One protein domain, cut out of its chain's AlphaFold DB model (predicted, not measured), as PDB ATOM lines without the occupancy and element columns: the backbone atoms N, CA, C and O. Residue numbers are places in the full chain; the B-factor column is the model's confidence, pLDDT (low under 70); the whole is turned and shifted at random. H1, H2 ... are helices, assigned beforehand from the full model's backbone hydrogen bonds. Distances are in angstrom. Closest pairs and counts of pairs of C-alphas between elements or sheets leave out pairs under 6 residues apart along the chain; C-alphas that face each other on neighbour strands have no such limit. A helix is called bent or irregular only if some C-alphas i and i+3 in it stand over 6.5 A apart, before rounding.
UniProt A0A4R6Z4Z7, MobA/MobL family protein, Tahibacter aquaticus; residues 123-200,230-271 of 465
ATOM      1  N   SER A 123     226.934 210.470 240.819       92.44
ATOM      2  CA  SER A 123     225.498 210.237 240.657       92.44
ATOM      3  C   SER A 123     224.690 210.957 241.740       92.44
ATOM      4  O   SER A 123     225.151 211.104 242.873       92.44
ATOM      5  N   LEU A 124     223.453 211.333 241.400       91.38
ATOM      6  CA  LEU A 124     222.489 211.900 242.350       91.38
ATOM      7  C   LEU A 124     222.317 211.013 243.592       91.38
ATOM      8  O   LEU A 124     222.270 211.525 244.701       91.38
ATOM      9  N   ASP A 125     222.321 209.687 243.419       89.81
ATOM     10  CA  ASP A 125     222.256 208.712 244.516       89.81
ATOM     11  C   ASP A 125     223.429 208.841 245.503       89.81
ATOM     12  O   ASP A 125     223.209 208.894 246.711       89.81
ATOM     13  N   MET A 126     224.674 208.931 245.015       92.81
ATOM     14  CA  MET A 126     225.824 209.100 245.912       92.81
ATOM     15  C   MET A 126     225.770 210.451 246.628       92.81
ATOM     16  O   MET A 126     225.981 210.506 247.837       92.81
ATOM     17  N   GLN A 127     225.419 211.520 245.911       94.38
ATOM     18  CA  GLN A 127     225.289 212.851 246.508       94.38
ATOM     19  C   GLN A 127     224.184 212.891 247.577       94.38
ATOM     20  O   GLN A 127     224.374 213.478 248.642       94.38
ATOM     21  N   ALA A 128     223.041 212.246 247.326       92.38
ATOM     22  CA  ALA A 128     221.927 212.179 248.268       92.38
ATOM     23  C   ALA A 128     222.289 211.380 249.532       92.38
ATOM     24  O   ALA A 128     221.952 211.802 250.637       92.38
ATOM     25  N   LYS A 129     223.025 210.268 249.398       91.69
ATOM     26  CA  LYS A 129     223.526 209.493 250.549       91.69
ATOM     27  C   LYS A 129     224.476 210.307 251.419       91.69
ATOM     28  O   LYS A 129     224.294 210.361 252.630       91.69
ATOM     29  N   GLU A 130     225.435 210.998 250.811       93.19
ATOM     30  CA  GLU A 130     226.353 211.867 251.553       93.19
ATOM     31  C   GLU A 130     225.634 213.059 252.198       93.19
ATOM     32  O   GLU A 130     225.993 213.497 253.291       93.19
ATOM     33  N   ALA A 131     224.601 213.601 251.551       92.12
ATOM     34  CA  ALA A 131     223.743 214.609 252.163       92.12
ATOM     35  C   ALA A 131     223.023 214.053 253.404       92.12
ATOM     36  O   ALA A 131     223.054 214.697 254.455       92.12
ATOM     37  N   ALA A 132     222.472 212.840 253.324       90.88
ATOM     38  CA  ALA A 132     221.845 212.172 254.462       90.88
ATOM     39  C   ALA A 132     222.843 211.924 255.609       90.88
ATOM     40  O   ALA A 132     222.528 212.215 256.760       90.88
ATOM     41  N   GLU A 133     224.070 211.490 255.307       90.31
ATOM     42  CA  GLU A 133     225.143 211.301 256.299       90.31
ATOM     43  C   GLU A 133     225.565 212.598 256.994       90.31
ATOM     44  O   GLU A 133     225.887 212.597 258.184       90.31
ATOM     45  N   ARG A 134     225.539 213.723 256.273       90.31
ATOM     46  CA  ARG A 134     225.779 215.055 256.850       90.31
ATOM     47  C   ARG A 134     224.569 215.591 257.624       90.31
ATOM     48  O   ARG A 134     224.691 216.617 258.293       90.31
ATOM     49  N   GLY A 135     223.417 214.923 257.551       86.81
ATOM     50  CA  GLY A 135     222.158 215.416 258.103       86.81
ATOM     51  C   GLY A 135     221.590 216.622 257.346       86.81
ATOM     52  O   GLY A 135     220.799 217.375 257.922       86.81
ATOM     53  N   ASP A 136     222.026 216.819 256.098       89.19
ATOM     54  CA  ASP A 136     221.672 217.928 255.213       89.19
ATOM     55  C   ASP A 136     220.377 217.610 254.464       89.19
ATOM     56  O   ASP A 136     220.335 217.013 253.388       89.19
ATOM     57  N   VAL A 137     219.298 217.998 255.117       83.12
ATOM     58  CA  VAL A 137     217.928 217.684 254.742       83.12
ATOM     59  C   VAL A 137     217.510 218.314 253.415       83.12
ATOM     60  O   VAL A 137     216.869 217.673 252.585       83.12
ATOM     61  N   GLU A 138     217.876 219.575 253.212       84.75
ATOM     62  CA  GLU A 138     217.520 220.321 252.004       84.75
ATOM     63  C   GLU A 138     218.269 219.769 250.796       84.75
ATOM     64  O   GLU A 138     217.685 219.618 249.718       84.75
ATOM     65  N   ALA A 139     219.534 219.381 250.979       89.81
ATOM     66  CA  ALA A 139     220.264 218.686 249.933       89.81
ATOM     67  C   ALA A 139     219.646 217.317 249.619       89.81
ATOM     68  O   ALA A 139     219.501 217.013 248.438       89.81
ATOM     69  N   VAL A 140     219.226 216.523 250.615       88.12
ATOM     70  CA  VAL A 140     218.513 215.253 250.362       88.12
ATOM     71  C   VAL A 140     217.269 215.495 249.512       88.12
ATOM     72  O   VAL A 140     217.122 214.847 248.479       88.12
ATOM     73  N   ALA A 141     216.423 216.459 249.879       85.06
ATOM     74  CA  ALA A 141     215.194 216.740 249.139       85.06
ATOM     75  C   ALA A 141     215.442 217.190 247.691       85.06
ATOM     76  O   ALA A 141     214.717 216.800 246.780       85.06
ATOM     77  N   ARG A 142     216.506 217.964 247.456       87.69
ATOM     78  CA  ARG A 142     216.896 218.404 246.110       87.69
ATOM     79  C   ARG A 142     217.529 217.287 245.270       87.69
ATOM     80  O   ARG A 142     217.381 217.278 244.047       87.69
ATOM     81  N   LEU A 143     218.310 216.408 245.899       90.81
ATOM     82  CA  LEU A 143     219.147 215.411 245.219       90.81
ATOM     83  C   LEU A 143     218.437 214.071 245.019       90.81
ATOM     84  O   LEU A 143     218.739 213.374 244.051       90.81
ATOM     85  N   ALA A 144     217.493 213.720 245.893       86.44
ATOM     86  CA  ALA A 144     216.657 212.534 245.770       86.44
ATOM     87  C   ALA A 144     215.597 212.749 244.676       86.44
ATOM     88  O   ALA A 144     214.420 212.974 244.943       86.44
ATOM     89  N   ARG A 145     216.045 212.712 243.419       86.69
ATOM     90  CA  ARG A 145     215.222 212.899 242.223       86.69
ATOM     91  C   ARG A 145     215.682 211.993 241.085       86.69
ATOM     92  O   ARG A 145     216.833 211.555 241.039       86.69
ATOM     93  N   LEU A 146     214.789 211.766 240.135       85.06
ATOM     94  CA  LEU A 146     215.020 211.001 238.920       85.06
ATOM     95  C   LEU A 146     215.769 211.836 237.870       85.06
ATOM     96  O   LEU A 146     215.431 213.005 237.648       85.06
ATOM     97  N   PRO A 147     216.765 211.254 237.179       85.94
ATOM     98  CA  PRO A 147     217.386 211.905 236.036       85.94
ATOM     99  C   PRO A 147     216.436 211.917 234.831       85.94
ATOM    100  O   PRO A 147     215.714 210.953 234.573       85.94
ATOM    101  N   GLN A 148     216.490 212.991 234.045       86.81
ATOM    102  CA  GLN A 148     215.830 213.050 232.741       86.81
ATOM    103  C   GLN A 148     216.543 212.166 231.707       86.81
ATOM    104  O   GLN A 148     217.716 211.803 231.845       86.81
ATOM    105  N   ARG A 149     215.822 211.832 230.637       83.38
ATOM    106  CA  ARG A 149     216.313 211.100 229.469       83.38
ATOM    107  C   ARG A 149     216.813 212.061 228.404       83.38
ATOM    108  O   ARG A 149     216.238 213.121 228.170       83.38
ATOM    109  N   HIS A 150     217.860 211.647 227.702       83.25
ATOM    110  CA  HIS A 150     218.317 212.367 226.524       83.25
ATOM    111  C   HIS A 150     217.276 212.249 225.404       83.25
ATOM    112  O   HIS A 150     217.003 211.149 224.929       83.25
ATOM    113  N   GLU A 151     216.708 213.377 224.975       80.38
ATOM    114  CA  GLU A 151     215.662 213.396 223.944       80.38
ATOM    115  C   GLU A 151     216.217 213.054 222.551       80.38
ATOM    116  O   GLU A 151     215.563 212.384 221.755       80.38
ATOM    117  N   GLY A 152     217.470 213.411 222.271       79.06
ATOM    118  CA  GLY A 152     218.100 213.148 220.980       79.06
ATOM    119  C   GLY A 152     217.511 213.971 219.829       79.06
ATOM    120  O   GLY A 152     216.462 214.605 219.925       79.06
ATOM    121  N   LYS A 153     218.204 213.957 218.685       78.31
ATOM    122  CA  LYS A 153     217.857 214.802 217.525       78.31
ATOM    123  C   LYS A 153     216.465 214.502 216.955       78.31
ATOM    124  O   LYS A 153     215.783 215.419 216.508       78.31
ATOM    125  N   ALA A 154     216.053 213.232 216.961       76.50
ATOM    126  CA  ALA A 154     214.773 212.796 216.407       76.50
ATOM    127  C   ALA A 154     213.582 213.361 217.196       76.50
ATOM    128  O   ALA A 154     212.657 213.892 216.586       76.50
ATOM    129  N   ALA A 155     213.648 213.329 218.531       76.88
ATOM    130  CA  ALA A 155     212.641 213.930 219.400       76.88
ATOM    131  C   ALA A 155     212.533 215.440 219.177       76.88
ATOM    132  O   ALA A 155     211.441 215.959 218.967       76.88
ATOM    133  N   THR A 156     213.670 216.145 219.163       75.75
ATOM    134  CA  THR A 156     213.691 217.595 218.929       75.75
ATOM    135  C   THR A 156     213.130 217.956 217.552       75.75
ATOM    136  O   THR A 156     212.423 218.951 217.411       75.75
ATOM    137  N   ALA A 157     213.413 217.148 216.527       79.00
ATOM    138  CA  ALA A 157     212.871 217.357 215.190       79.00
ATOM    139  C   ALA A 157     211.357 217.101 215.121       79.00
ATOM    140  O   ALA A 157     210.666 217.877 214.468       79.00
ATOM    141  N   ALA A 158     210.850 216.062 215.792       80.88
ATOM    142  CA  ALA A 158     209.413 215.790 215.900       80.88
ATOM    143  C   ALA A 158     208.671 216.983 216.521       80.88
ATOM    144  O   ALA A 158     207.712 217.488 215.948       80.88
ATOM    145  N   LEU A 159     209.214 217.550 217.597       76.56
ATOM    146  CA  LEU A 159     208.625 218.715 218.264       76.56
ATOM    147  C   LEU A 159     208.569 219.954 217.374       76.56
ATOM    148  O   LEU A 159     207.578 220.676 217.388       76.56
ATOM    149  N   ARG A 160     209.606 220.194 216.567       79.19
ATOM    150  CA  ARG A 160     209.592 221.294 215.588       79.19
ATOM    151  C   ARG A 160     208.518 221.115 214.515       79.19
ATOM    152  O   ARG A 160     208.114 222.104 213.918       79.19
ATOM    153  N   ARG A 161     208.069 219.879 214.276       83.56
ATOM    154  CA  ARG A 161     206.933 219.562 213.399       83.56
ATOM    155  C   ARG A 161     205.585 219.568 214.133       83.56
ATOM    156  O   ARG A 161     204.574 219.291 213.505       83.56
ATOM    157  N   GLY A 162     205.556 219.877 215.433       81.19
ATOM    158  CA  GLY A 162     204.349 219.787 216.259       81.19
ATOM    159  C   GLY A 162     203.945 218.349 216.605       81.19
ATOM    160  O   GLY A 162     202.823 218.119 217.039       81.19
ATOM    161  N   GLU A 163     204.839 217.378 216.409       83.00
ATOM    162  CA  GLU A 163     204.585 215.968 216.698       83.00
ATOM    163  C   GLU A 163     204.956 215.608 218.142       83.00
ATOM    164  O   GLU A 163     205.875 216.172 218.751       83.00
ATOM    165  N   HIS A 164     204.272 214.590 218.657       75.62
ATOM    166  CA  HIS A 164     204.569 213.970 219.939       75.62
ATOM    167  C   HIS A 164     205.933 213.273 219.933       75.62
ATOM    168  O   HIS A 164     206.353 212.655 218.953       75.62
ATOM    169  N   SER A 165     206.627 213.351 221.067       77.12
ATOM    170  CA  SER A 165     207.902 212.676 221.281       77.12
ATOM    171  C   SER A 165     207.864 211.942 222.610       77.12
ATOM    172  O   SER A 165     207.889 212.570 223.671       77.12
ATOM    173  N   GLY A 166     207.915 210.609 222.555       77.81
ATOM    174  CA  GLY A 166     207.903 209.775 223.758       77.81
ATOM    175  C   GLY A 166     209.052 210.080 224.728       77.81
ATOM    176  O   GLY A 166     208.910 209.887 225.931       77.81
ATOM    177  N   ALA A 167     210.186 210.610 224.248       77.50
ATOM    178  CA  ALA A 167     211.281 211.020 225.128       77.50
ATOM    179  C   ALA A 167     210.951 212.291 225.928       77.50
ATOM    180  O   ALA A 167     211.294 212.372 227.108       77.50
ATOM    181  N   ARG A 168     210.259 213.260 225.314       80.12
ATOM    182  CA  ARG A 168     209.844 214.493 225.997       80.12
ATOM    183  C   ARG A 168     208.696 214.232 226.960       80.12
ATOM    184  O   ARG A 168     208.727 214.730 228.077       80.12
ATOM    185  N   GLU A 169     207.728 213.418 226.558       83.69
ATOM    186  CA  GLU A 169     206.629 212.982 227.430       83.69
ATOM    187  C   GLU A 169     207.171 212.245 228.659       83.69
ATOM    188  O   GLU A 169     206.807 212.564 229.789       83.69
ATOM    189  N   ALA A 170     208.146 211.348 228.467       83.06
ATOM    190  CA  ALA A 170     208.839 210.708 229.583       83.06
ATOM    191  C   ALA A 170     209.555 211.729 230.487       83.06
ATOM    192  O   ALA A 170     209.523 211.591 231.706       83.06
ATOM    193  N   ASN A 171     210.173 212.771 229.924       87.44
ATOM    194  CA  ASN A 171     210.815 213.829 230.709       87.44
ATOM    195  C   ASN A 171     209.822 214.726 231.456       87.44
ATOM    196  O   ASN A 171     210.133 215.178 232.559       87.44
ATOM    197  N   GLN A 172     208.643 214.981 230.887       87.00
ATOM    198  CA  GLN A 172     207.551 215.699 231.551       87.00
ATOM    199  C   GLN A 172     206.999 214.886 232.724       87.00
ATOM    200  O   GLN A 172     206.806 215.438 233.810       87.00
ATOM    201  N   GLN A 173     206.834 213.573 232.538       86.06
ATOM    202  CA  GLN A 173     206.461 212.671 233.623       86.06
ATOM    203  C   GLN A 173     207.531 212.667 234.718       86.06
ATOM    204  O   GLN A 173     207.218 212.957 235.865       86.06
ATOM    205  N   VAL A 174     208.807 212.482 234.358       87.44
ATOM    206  CA  VAL A 174     209.938 212.567 235.301       87.44
ATOM    207  C   VAL A 174     209.949 213.899 236.051       87.44
ATOM    208  O   VAL A 174     210.215 213.928 237.247       87.44
ATOM    209  N   SER A 175     209.650 215.015 235.382       88.50
ATOM    210  CA  SER A 175     209.561 216.323 236.037       88.50
ATOM    211  C   SER A 175     208.408 216.393 237.042       88.50
ATOM    212  O   SER A 175     208.560 216.997 238.103       88.50
ATOM    213  N   THR A 176     207.269 215.785 236.715       89.25
ATOM    214  CA  THR A 176     206.098 215.711 237.600       89.25
ATOM    215  C   THR A 176     206.391 214.834 238.812       89.25
ATOM    216  O   THR A 176     206.180 215.272 239.943       89.25
ATOM    217  N   ASP A 177     206.974 213.658 238.587       86.50
ATOM    218  CA  ASP A 177     207.387 212.727 239.637       86.50
ATOM    219  C   ASP A 177     208.429 213.375 240.553       86.50
ATOM    220  O   ASP A 177     208.314 213.320 241.771       86.50
ATOM    221  N   ASN A 178     209.417 214.074 239.984       87.94
ATOM    222  CA  ASN A 178     210.441 214.780 240.752       87.94
ATOM    223  C   ASN A 178     209.869 215.872 241.653       87.94
ATOM    224  O   ASN A 178     210.403 216.092 242.739       87.94
ATOM    225  N   ARG A 179     208.799 216.550 241.227       88.81
ATOM    226  CA  ARG A 179     208.106 217.524 242.074       88.81
ATOM    227  C   ARG A 179     207.461 216.831 243.275       88.81
ATOM    228  O   ARG A 179     207.747 217.223 244.401       88.81
ATOM    229  N   ALA A 180     206.704 215.756 243.045       86.75
ATOM    230  CA  ALA A 180     206.082 214.983 244.123       86.75
ATOM    231  C   ALA A 180     207.123 214.366 245.079       86.75
ATOM    232  O   ALA A 180     206.969 214.425 246.298       86.75
ATOM    233  N   LEU A 181     208.223 213.824 244.545       83.75
ATOM    234  CA  LEU A 181     209.323 213.263 245.336       83.75
ATOM    235  C   LEU A 181     210.042 214.335 246.162       83.75
ATOM    236  O   LEU A 181     210.377 214.086 247.319       83.75
ATOM    237  N   SER A 182     210.256 215.526 245.595       84.06
ATOM    238  CA  SER A 182     210.837 216.660 246.318       84.06
ATOM    239  C   SER A 182     209.919 217.126 247.447       84.06
ATOM    240  O   SER A 182     210.400 217.367 248.551       84.06
ATOM    241  N   GLU A 183     208.613 217.243 247.200       87.56
ATOM    242  CA  GLU A 183     207.622 217.609 248.222       87.56
ATOM    243  C   GLU A 183     207.588 216.576 249.354       87.56
ATOM    244  O   GLU A 183     207.712 216.941 250.525       87.56
ATOM    245  N   PHE A 184     207.528 215.286 249.018       86.25
ATOM    246  CA  PHE A 184     207.619 214.194 249.989       86.25
ATOM    247  C   PHE A 184     208.907 214.280 250.818       86.25
ATOM    248  O   PHE A 184     208.872 214.239 252.051       86.25
ATOM    249  N   ALA A 185     210.052 214.447 250.153       82.69
ATOM    250  CA  ALA A 185     211.333 214.532 250.830       82.69
ATOM    251  C   ALA A 185     211.419 215.764 251.744       82.69
ATOM    252  O   ALA A 185     211.989 215.640 252.821       82.69
ATOM    253  N   GLN A 186     210.825 216.908 251.367       84.06
ATOM    254  CA  GLN A 186     210.723 218.129 252.187       84.06
ATOM    255  C   GLN A 186     209.772 217.989 253.387       84.06
ATOM    256  O   GLN A 186     210.039 218.545 254.455       84.06
ATOM    257  N   GLN A 187     208.678 217.245 253.243       88.19
ATOM    258  CA  GLN A 187     207.772 216.960 254.358       88.19
ATOM    259  C   GLN A 187     208.454 216.043 255.375       88.19
ATOM    260  O   GLN A 187     208.562 216.398 256.551       88.19
ATOM    261  N   ARG A 188     209.033 214.929 254.911       86.06
ATOM    262  CA  ARG A 188     209.726 213.969 255.781       86.06
ATOM    263  C   ARG A 188     210.918 214.599 256.501       86.06
ATOM    264  O   ARG A 188     211.131 214.423 257.695       86.06
ATOM    265  N   ALA A 189     211.664 215.406 255.767       78.06
ATOM    266  CA  ALA A 189     212.667 216.332 256.262       78.06
ATOM    267  C   ALA A 189     212.218 217.195 257.455       78.06
ATOM    268  O   ALA A 189     212.924 217.293 258.465       78.06
ATOM    269  N   ALA A 190     211.069 217.860 257.324       83.31
ATOM    270  CA  ALA A 190     210.528 218.741 258.350       83.31
ATOM    271  C   ALA A 190     210.068 217.956 259.586       83.31
ATOM    272  O   ALA A 190     210.313 218.398 260.710       83.31
ATOM    273  N   GLU A 191     209.467 216.782 259.391       87.44
ATOM    274  CA  GLU A 191     209.110 215.857 260.474       87.44
ATOM    275  C   GLU A 191     210.341 215.435 261.279       87.44
ATOM    276  O   GLU A 191     210.390 215.656 262.489       87.44
ATOM    277  N   LEU A 192     211.389 214.952 260.604       83.81
ATOM    278  CA  LEU A 192     212.639 214.540 261.250       83.81
ATOM    279  C   LEU A 192     213.293 215.696 262.028       83.81
ATOM    280  O   LEU A 192     213.836 215.501 263.118       83.81
ATOM    281  N   ARG A 193     213.225 216.932 261.507       81.56
ATOM    282  CA  ARG A 193     213.688 218.132 262.231       81.56
ATOM    283  C   ARG A 193     212.870 218.372 263.508       81.56
ATOM    284  O   ARG A 193     213.466 218.648 264.550       81.56
ATOM    285  N   ARG A 194     211.539 218.238 263.449       84.56
ATOM    286  CA  ARG A 194     210.641 218.396 264.611       84.56
ATOM    287  C   ARG A 194     210.884 217.325 265.672       84.56
ATOM    288  O   ARG A 194     210.945 217.665 266.847       84.56
ATOM    289  N   GLU A 195     211.095 216.073 265.278       83.00
ATOM    290  CA  GLU A 195     211.411 214.964 266.195       83.00
ATOM    291  C   GLU A 195     212.760 215.160 266.916       83.00
ATOM    292  O   GLU A 195     212.935 214.764 268.072       83.00
ATOM    293  N   ARG A 196     213.724 215.816 266.255       79.31
ATOM    294  CA  ARG A 196     215.063 216.084 266.805       79.31
ATOM    295  C   ARG A 196     215.105 217.270 267.773       79.31
ATOM    296  O   ARG A 196     215.958 217.305 268.664       79.31
ATOM    297  N   GLU A 197     214.227 218.252 267.600       77.38
ATOM    298  CA  GLU A 197     214.209 219.498 268.378       77.38
ATOM    299  C   GLU A 197     214.078 219.256 269.905       77.38
ATOM    300  O   GLU A 197     214.907 219.787 270.653       77.38
ATOM    301  N   PRO A 198     213.167 218.391 270.408       76.19
ATOM    302  CA  PRO A 198     213.093 218.041 271.829       76.19
ATOM    303  C   PRO A 198     214.376 217.389 272.350       76.19
ATOM    304  O   PRO A 198     214.858 217.744 273.425       76.19
ATOM    305  N   GLN A 199     214.982 216.484 271.574       70.25
ATOM    306  CA  GLN A 199     216.223 215.803 271.959       70.25
ATOM    307  C   GLN A 199     217.399 216.784 272.063       70.25
ATOM    308  O   GLN A 199     218.241 216.669 272.955       70.25
ATOM    309  N   ARG A 200     217.453 217.784 271.172       69.94
ATOM    310  CA  ARG A 200     218.436 218.877 271.237       69.94
ATOM    311  C   ARG A 200     218.212 219.781 272.443       69.94
ATOM    312  O   ARG A 200     219.190 220.160 273.086       69.94
ATOM    313  N   GLN A 230     222.819 204.619 257.591       54.34
ATOM    314  CA  GLN A 230     221.994 203.419 257.798       54.34
ATOM    315  C   GLN A 230     222.369 202.621 259.058       54.34
ATOM    316  O   GLN A 230     221.521 201.957 259.638       54.34
ATOM    317  N   GLU A 231     223.624 202.701 259.498       59.47
ATOM    318  CA  GLU A 231     224.127 202.062 260.722       59.47
ATOM    319  C   GLU A 231     224.206 203.046 261.898       59.47
ATOM    320  O   GLU A 231     224.709 202.719 262.981       59.47
ATOM    321  N   SER A 232     223.779 204.292 261.682       60.78
ATOM    322  CA  SER A 232     223.798 205.290 262.733       60.78
ATOM    323  C   SER A 232     222.745 204.939 263.784       60.78
ATOM    324  O   SER A 232     221.603 204.611 263.480       60.78
ATOM    325  N   ARG A 233     223.122 205.050 265.060       67.25
ATOM    326  CA  ARG A 233     222.162 204.988 266.173       67.25
ATOM    327  C   ARG A 233     221.328 206.272 266.289       67.25
ATOM    328  O   ARG A 233     220.557 206.399 267.234       67.25
ATOM    329  N   ASP A 234     221.541 207.243 265.398       80.19
ATOM    330  CA  ASP A 234     220.803 208.500 265.378       80.19
ATOM    331  C   ASP A 234     219.551 208.315 264.502       80.19
ATOM    332  O   ASP A 234     219.685 208.233 263.276       80.19
ATOM    333  N   PRO A 235     218.340 208.254 265.091       81.00
ATOM    334  CA  PRO A 235     217.107 208.028 264.337       81.00
ATOM    335  C   PRO A 235     216.882 209.092 263.254       81.00
ATOM    336  O   PRO A 235     216.280 208.807 262.222       81.00
ATOM    337  N   TYR A 236     217.430 210.298 263.435       82.06
ATOM    338  CA  TYR A 236     217.357 211.364 262.442       82.06
ATOM    339  C   TYR A 236     218.154 211.039 261.170       82.06
ATOM    340  O   TYR A 236     217.655 211.202 260.057       82.06
ATOM    341  N   LEU A 237     219.398 210.571 261.321       85.75
ATOM    342  CA  LEU A 237     220.247 210.210 260.181       85.75
ATOM    343  C   LEU A 237     219.733 208.935 259.501       85.75
ATOM    344  O   LEU A 237     219.742 208.860 258.270       85.75
ATOM    345  N   ALA A 238     219.227 207.978 260.286       85.00
ATOM    346  CA  ALA A 238     218.561 206.787 259.766       85.00
ATOM    347  C   ALA A 238     217.332 207.157 258.912       85.00
ATOM    348  O   ALA A 238     217.237 206.721 257.765       85.00
ATOM    349  N   GLY A 239     216.460 208.049 259.397       86.06
ATOM    350  CA  GLY A 239     215.279 208.499 258.651       86.06
ATOM    351  C   GLY A 239     215.606 209.238 257.344       86.06
ATOM    352  O   GLY A 239     214.919 209.066 256.331       86.06
ATOM    353  N   LEU A 240     216.690 210.023 257.307       86.69
ATOM    354  CA  LEU A 240     217.162 210.633 256.055       86.69
ATOM    355  C   LEU A 240     217.688 209.580 255.076       86.69
ATOM    356  O   LEU A 240     217.386 209.643 253.882       86.69
ATOM    357  N   ALA A 241     218.440 208.593 255.565       88.12
ATOM    358  CA  ALA A 241     218.927 207.494 254.736       88.12
ATOM    359  C   ALA A 241     217.774 206.644 254.169       88.12
ATOM    360  O   ALA A 241     217.824 206.241 253.004       88.12
ATOM    361  N   GLU A 242     216.720 206.417 254.954       89.44
ATOM    362  CA  GLU A 242     215.490 205.753 254.511       89.44
ATOM    363  C   GLU A 242     214.772 206.541 253.416       89.44
ATOM    364  O   GLU A 242     214.336 205.947 252.431       89.44
ATOM    365  N   THR A 243     214.712 207.868 253.539       86.94
ATOM    366  CA  THR A 243     214.121 208.747 252.517       86.94
ATOM    367  C   THR A 243     214.855 208.596 251.184       86.94
ATOM    368  O   THR A 243     214.232 208.358 250.148       86.94
ATOM    369  N   VAL A 244     216.192 208.645 251.204       90.19
ATOM    370  CA  VAL A 244     217.019 208.428 250.004       90.19
ATOM    371  C   VAL A 244     216.791 207.029 249.424       90.19
ATOM    372  O   VAL A 244     216.610 206.878 248.213       90.19
ATOM    373  N   ALA A 245     216.761 206.000 250.274       90.19
ATOM    374  CA  ALA A 245     216.527 204.623 249.844       90.19
ATOM    375  C   ALA A 245     215.131 204.428 249.229       90.19
ATOM    376  O   ALA A 245     214.993 203.703 248.244       90.19
ATOM    377  N   PHE A 246     214.106 205.083 249.777       88.50
ATOM    378  CA  PHE A 246     212.742 205.046 249.259       88.50
ATOM    379  C   PHE A 246     212.656 205.642 247.853       88.50
ATOM    380  O   PHE A 246     212.206 204.959 246.933       88.50
ATOM    381  N   VAL A 247     213.172 206.861 247.658       84.19
ATOM    382  CA  VAL A 247     213.178 207.507 246.336       84.19
ATOM    383  C   VAL A 247     213.958 206.677 245.317       84.19
ATOM    384  O   VAL A 247     213.531 206.520 244.172       84.19
ATOM    385  N   ARG A 248     215.079 206.079 245.733       85.12
ATOM    386  CA  ARG A 248     215.852 205.184 244.870       85.12
ATOM    387  C   ARG A 248     215.053 203.953 244.441       85.12
ATOM    388  O   ARG A 248     215.108 203.593 243.269       85.12
ATOM    389  N   ARG A 249     214.305 203.317 245.348       87.62
ATOM    390  CA  ARG A 249     213.460 202.163 244.992       87.62
ATOM    391  C   ARG A 249     212.412 202.536 243.949       87.62
ATOM    392  O   ARG A 249     212.296 201.822 242.958       87.62
ATOM    393  N   LEU A 250     211.738 203.675 244.123       81.44
ATOM    394  CA  LEU A 250     210.780 204.184 243.135       81.44
ATOM    395  C   LEU A 250     211.452 204.446 241.782       81.44
ATOM    396  O   LEU A 250     210.935 204.051 240.742       81.44
ATOM    397  N   SER A 251     212.648 205.043 241.790       77.69
ATOM    398  CA  SER A 251     213.450 205.233 240.575       77.69
ATOM    399  C   SER A 251     213.738 203.921 239.855       77.69
ATOM    400  O   SER A 251     213.550 203.813 238.641       77.69
ATOM    401  N   ASP A 252     214.244 202.936 240.592       82.31
ATOM    402  CA  ASP A 252     214.638 201.650 240.034       82.31
ATOM    403  C   ASP A 252     213.417 200.904 239.482       82.31
ATOM    404  O   ASP A 252     213.500 200.319 238.401       82.31
ATOM    405  N   GLU A 253     212.275 200.985 240.162       83.69
ATOM    406  CA  GLU A 253     211.008 200.418 239.707       83.69
ATOM    407  C   GLU A 253     210.518 201.071 238.407       83.69
ATOM    408  O   GLU A 253     210.248 200.362 237.433       83.69
ATOM    409  N   THR A 254     210.502 202.406 238.322       77.62
ATOM    410  CA  THR A 254     210.134 203.129 237.092       77.62
ATOM    411  C   THR A 254     211.043 202.742 235.924       77.62
ATOM    412  O   THR A 254     210.572 202.430 234.825       77.62
ATOM    413  N   VAL A 255     212.359 202.677 236.151       77.62
ATOM    414  CA  VAL A 255     213.326 202.257 235.123       77.62
ATOM    415  C   VAL A 255     213.107 200.801 234.703       77.62
ATOM    416  O   VAL A 255     213.205 200.477 233.515       77.62
ATOM    417  N   GLN A 256     212.824 199.904 235.647       83.19
ATOM    418  CA  GLN A 256     212.543 198.501 235.349       83.19
ATOM    419  C   GLN A 256     211.245 198.338 234.556       83.19
ATOM    420  O   GLN A 256     211.232 197.592 233.571       83.19
ATOM    421  N   ASN A 257     210.188 199.053 234.933       82.88
ATOM    422  CA  ASN A 257     208.902 199.039 234.241       82.88
ATOM    423  C   ASN A 257     209.039 199.542 232.804       82.88
ATOM    424  O   ASN A 257     208.557 198.890 231.877       82.88
ATOM    425  N   ASP A 258     209.802 200.607 232.583       77.94
ATOM    426  CA  ASP A 258     210.053 201.110 231.233       77.94
ATOM    427  C   ASP A 258     210.889 200.152 230.387       77.94
ATOM    428  O   ASP A 258     210.603 199.952 229.205       77.94
ATOM    429  N   ARG A 259     211.875 199.469 230.983       81.50
ATOM    430  CA  ARG A 259     212.601 198.390 230.293       81.50
ATOM    431  C   ARG A 259     211.676 197.231 229.923       81.50
ATOM    432  O   ARG A 259     211.828 196.675 228.834       81.50
ATOM    433  N   ARG A 260     210.735 196.853 230.797       86.88
ATOM    434  CA  ARG A 260     209.732 195.812 230.508       86.88
ATOM    435  C   ARG A 260     208.819 196.243 229.361       86.88
ATOM    436  O   ARG A 260     208.695 195.493 228.398       86.88
ATOM    437  N   ARG A 261     208.281 197.466 229.404       83.38
ATOM    438  CA  ARG A 261     207.450 198.046 228.334       83.38
ATOM    439  C   ARG A 261     208.191 198.100 226.998       83.38
ATOM    440  O   ARG A 261     207.652 197.663 225.990       83.38
ATOM    441  N   ALA A 262     209.449 198.544 226.988       79.88
ATOM    442  CA  ALA A 262     210.264 198.584 225.772       79.88
ATOM    443  C   ALA A 262     210.524 197.184 225.190       79.88
ATOM    444  O   ALA A 262     210.476 196.998 223.973       79.88
ATOM    445  N   ARG A 263     210.773 196.181 226.046       87.38
ATOM    446  CA  ARG A 263     210.907 194.781 225.612       87.38
ATOM    447  C   ARG A 263     209.601 194.250 225.032       87.38
ATOM    448  O   ARG A 263     209.650 193.622 223.979       87.38
ATOM    449  N   GLN A 264     208.471 194.527 225.681       89.94
ATOM    450  CA  GLN A 264     207.153 194.122 225.201       89.94
ATOM    451  C   GLN A 264     206.850 194.755 223.840       89.94
ATOM    452  O   GLN A 264     206.612 194.034 222.881       89.94
ATOM    453  N   ALA A 265     207.016 196.073 223.703       82.38
ATOM    454  CA  ALA A 265     206.822 196.775 222.435       82.38
ATOM    455  C   ALA A 265     207.724 196.224 221.314       82.38
ATOM    456  O   ALA A 265     207.290 196.064 220.173       82.38
ATOM    457  N   ALA A 266     208.978 195.878 221.627       86.12
ATOM    458  CA  ALA A 266     209.875 195.246 220.663       86.12
ATOM    459  C   ALA A 266     209.416 193.829 220.270       86.12
ATOM    460  O   ALA A 266     209.576 193.435 219.112       86.12
ATOM    461  N   GLN A 267     208.859 193.055 221.206       90.69
ATOM    462  CA  GLN A 267     208.277 191.740 220.926       90.69
ATOM    463  C   GLN A 267     207.008 191.859 220.078       90.69
ATOM    464  O   GLN A 267     206.882 191.138 219.088       90.69
ATOM    465  N   ASP A 268     206.128 192.804 220.398       87.38
ATOM    466  CA  ASP A 268     204.895 193.065 219.655       87.38
ATOM    467  C   ASP A 268     205.206 193.520 218.227       87.38
ATOM    468  O   ASP A 268     204.632 192.996 217.273       87.38
ATOM    469  N   LEU A 269     206.204 194.392 218.041       85.75
ATOM    470  CA  LEU A 269     206.671 194.798 216.712       85.75
ATOM    471  C   LEU A 269     207.249 193.615 215.918       85.75
ATOM    472  O   LEU A 269     206.976 193.469 214.722       85.75
ATOM    473  N   ARG A 270     208.028 192.735 216.563       87.81
ATOM    474  CA  ARG A 270     208.531 191.496 215.938       87.81
ATOM    475  C   ARG A 270     207.393 190.548 215.559       87.81
ATOM    476  O   ARG A 270     207.449 189.919 214.506       87.81
ATOM    477  N   ARG A 271     206.358 190.444 216.394       88.31
ATOM    478  CA  ARG A 271     205.169 189.638 216.109       88.31
ATOM    479  C   ARG A 271     204.398 190.221 214.927       88.31
ATOM    480  O   ARG A 271     204.161 189.501 213.968       88.31
TER     481      ARG A 271
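This is residues 123 to 200 and 230 to 271 of the 465 residues of the protein "MobA/MobL family protein" of Tahibacter aquaticus (UniProt A0A4R6Z4Z7). Two long helices, H4 and H5, run opposite ways and make a narrow V. It is closed where the last part of H4 meets the first part of H5, and there the short helical hairpin of H1 and H2 packs beside them. Toward the open end the V is thinly filled: small H3 sits near the first residues of H4, and residues 259 to 271 of H5 stick out free. The printed part has 120 residues with five named helices, in the order H1 H2 H3 H4 H5, and no named strand; the class is all helix. The whole is loose, with a radius of gyration of the C-alphas of 18.4 A, and elongated, spanning 61 by 31 by 20 A.

Begin with H5, residues 235 to 271: find C-alpha 235 at (217.107, 208.028, 264.337), and from there the helix runs 53.0 A to C-alpha 271 at (205.169, 189.638, 216.109). H4, residues 166 to 200, begins at C-alpha 166 at (207.903, 209.775, 223.758) and is 49.5 A long. H4 is irregular, but only just: C-alphas 195 and 198 are 6.6 A apart. Look earlier for H1, residues 124 to 133, 14.2 A; H2, residues 137 to 143, 9.9 A; and H3, residues 152 to 160, 13.0 A.

Start at Tyr 236 of H5, whose C-alpha is 5.8 A from that of Leu 192 in H4, their closest pair. H5 touches H4 with residues 236 to 247 alone, at a shallow tilt of 16 degrees, opposite ways. H2 touches H4 at 12 degrees, a shallow tilt, opposite ways; the C-alphas of Ala 141 and Ala 185 come closest, at 4.8 A. H1 and H2 form a helical hairpin at 8 degrees, with the C-alphas of Ala 128 and Val 140 closest at 5.0 A. H1 also touches H5, where the closest C-alphas, of Ala 132 and Leu 240, are 5.2 A apart. H2 and H5 only just touch, with 3 pairs of C-alphas within 8 A, the closest those of Val 140 and Val 244 at 7.0 A. At the other end of H4, H3 only just touches it, also with 3 pairs; the C-alphas of Ala 155 and Ala 167 are closest, at 6.6 A. H3 and H5 are apart. In H1, H2, H3 and H5 every O i to N i+4 pair is within hydrogen-bond range; in H4, 29 of 31 are.

Look at Arg 200 and Arg 271 for the two C-alphas farthest apart, at 63.8 A. Residues 201 to 229 are not printed, and C-alphas 200 and 230 are 20.8 A apart across this cut. Of the links printed whole, H1 to H2 and H3 to H4 are tight, and H2 to H3 is short. In the B-factor column, pLDDT is under 70 for residue 200 and residues 230 to 233; the mean of the printed part of this model is 83.7.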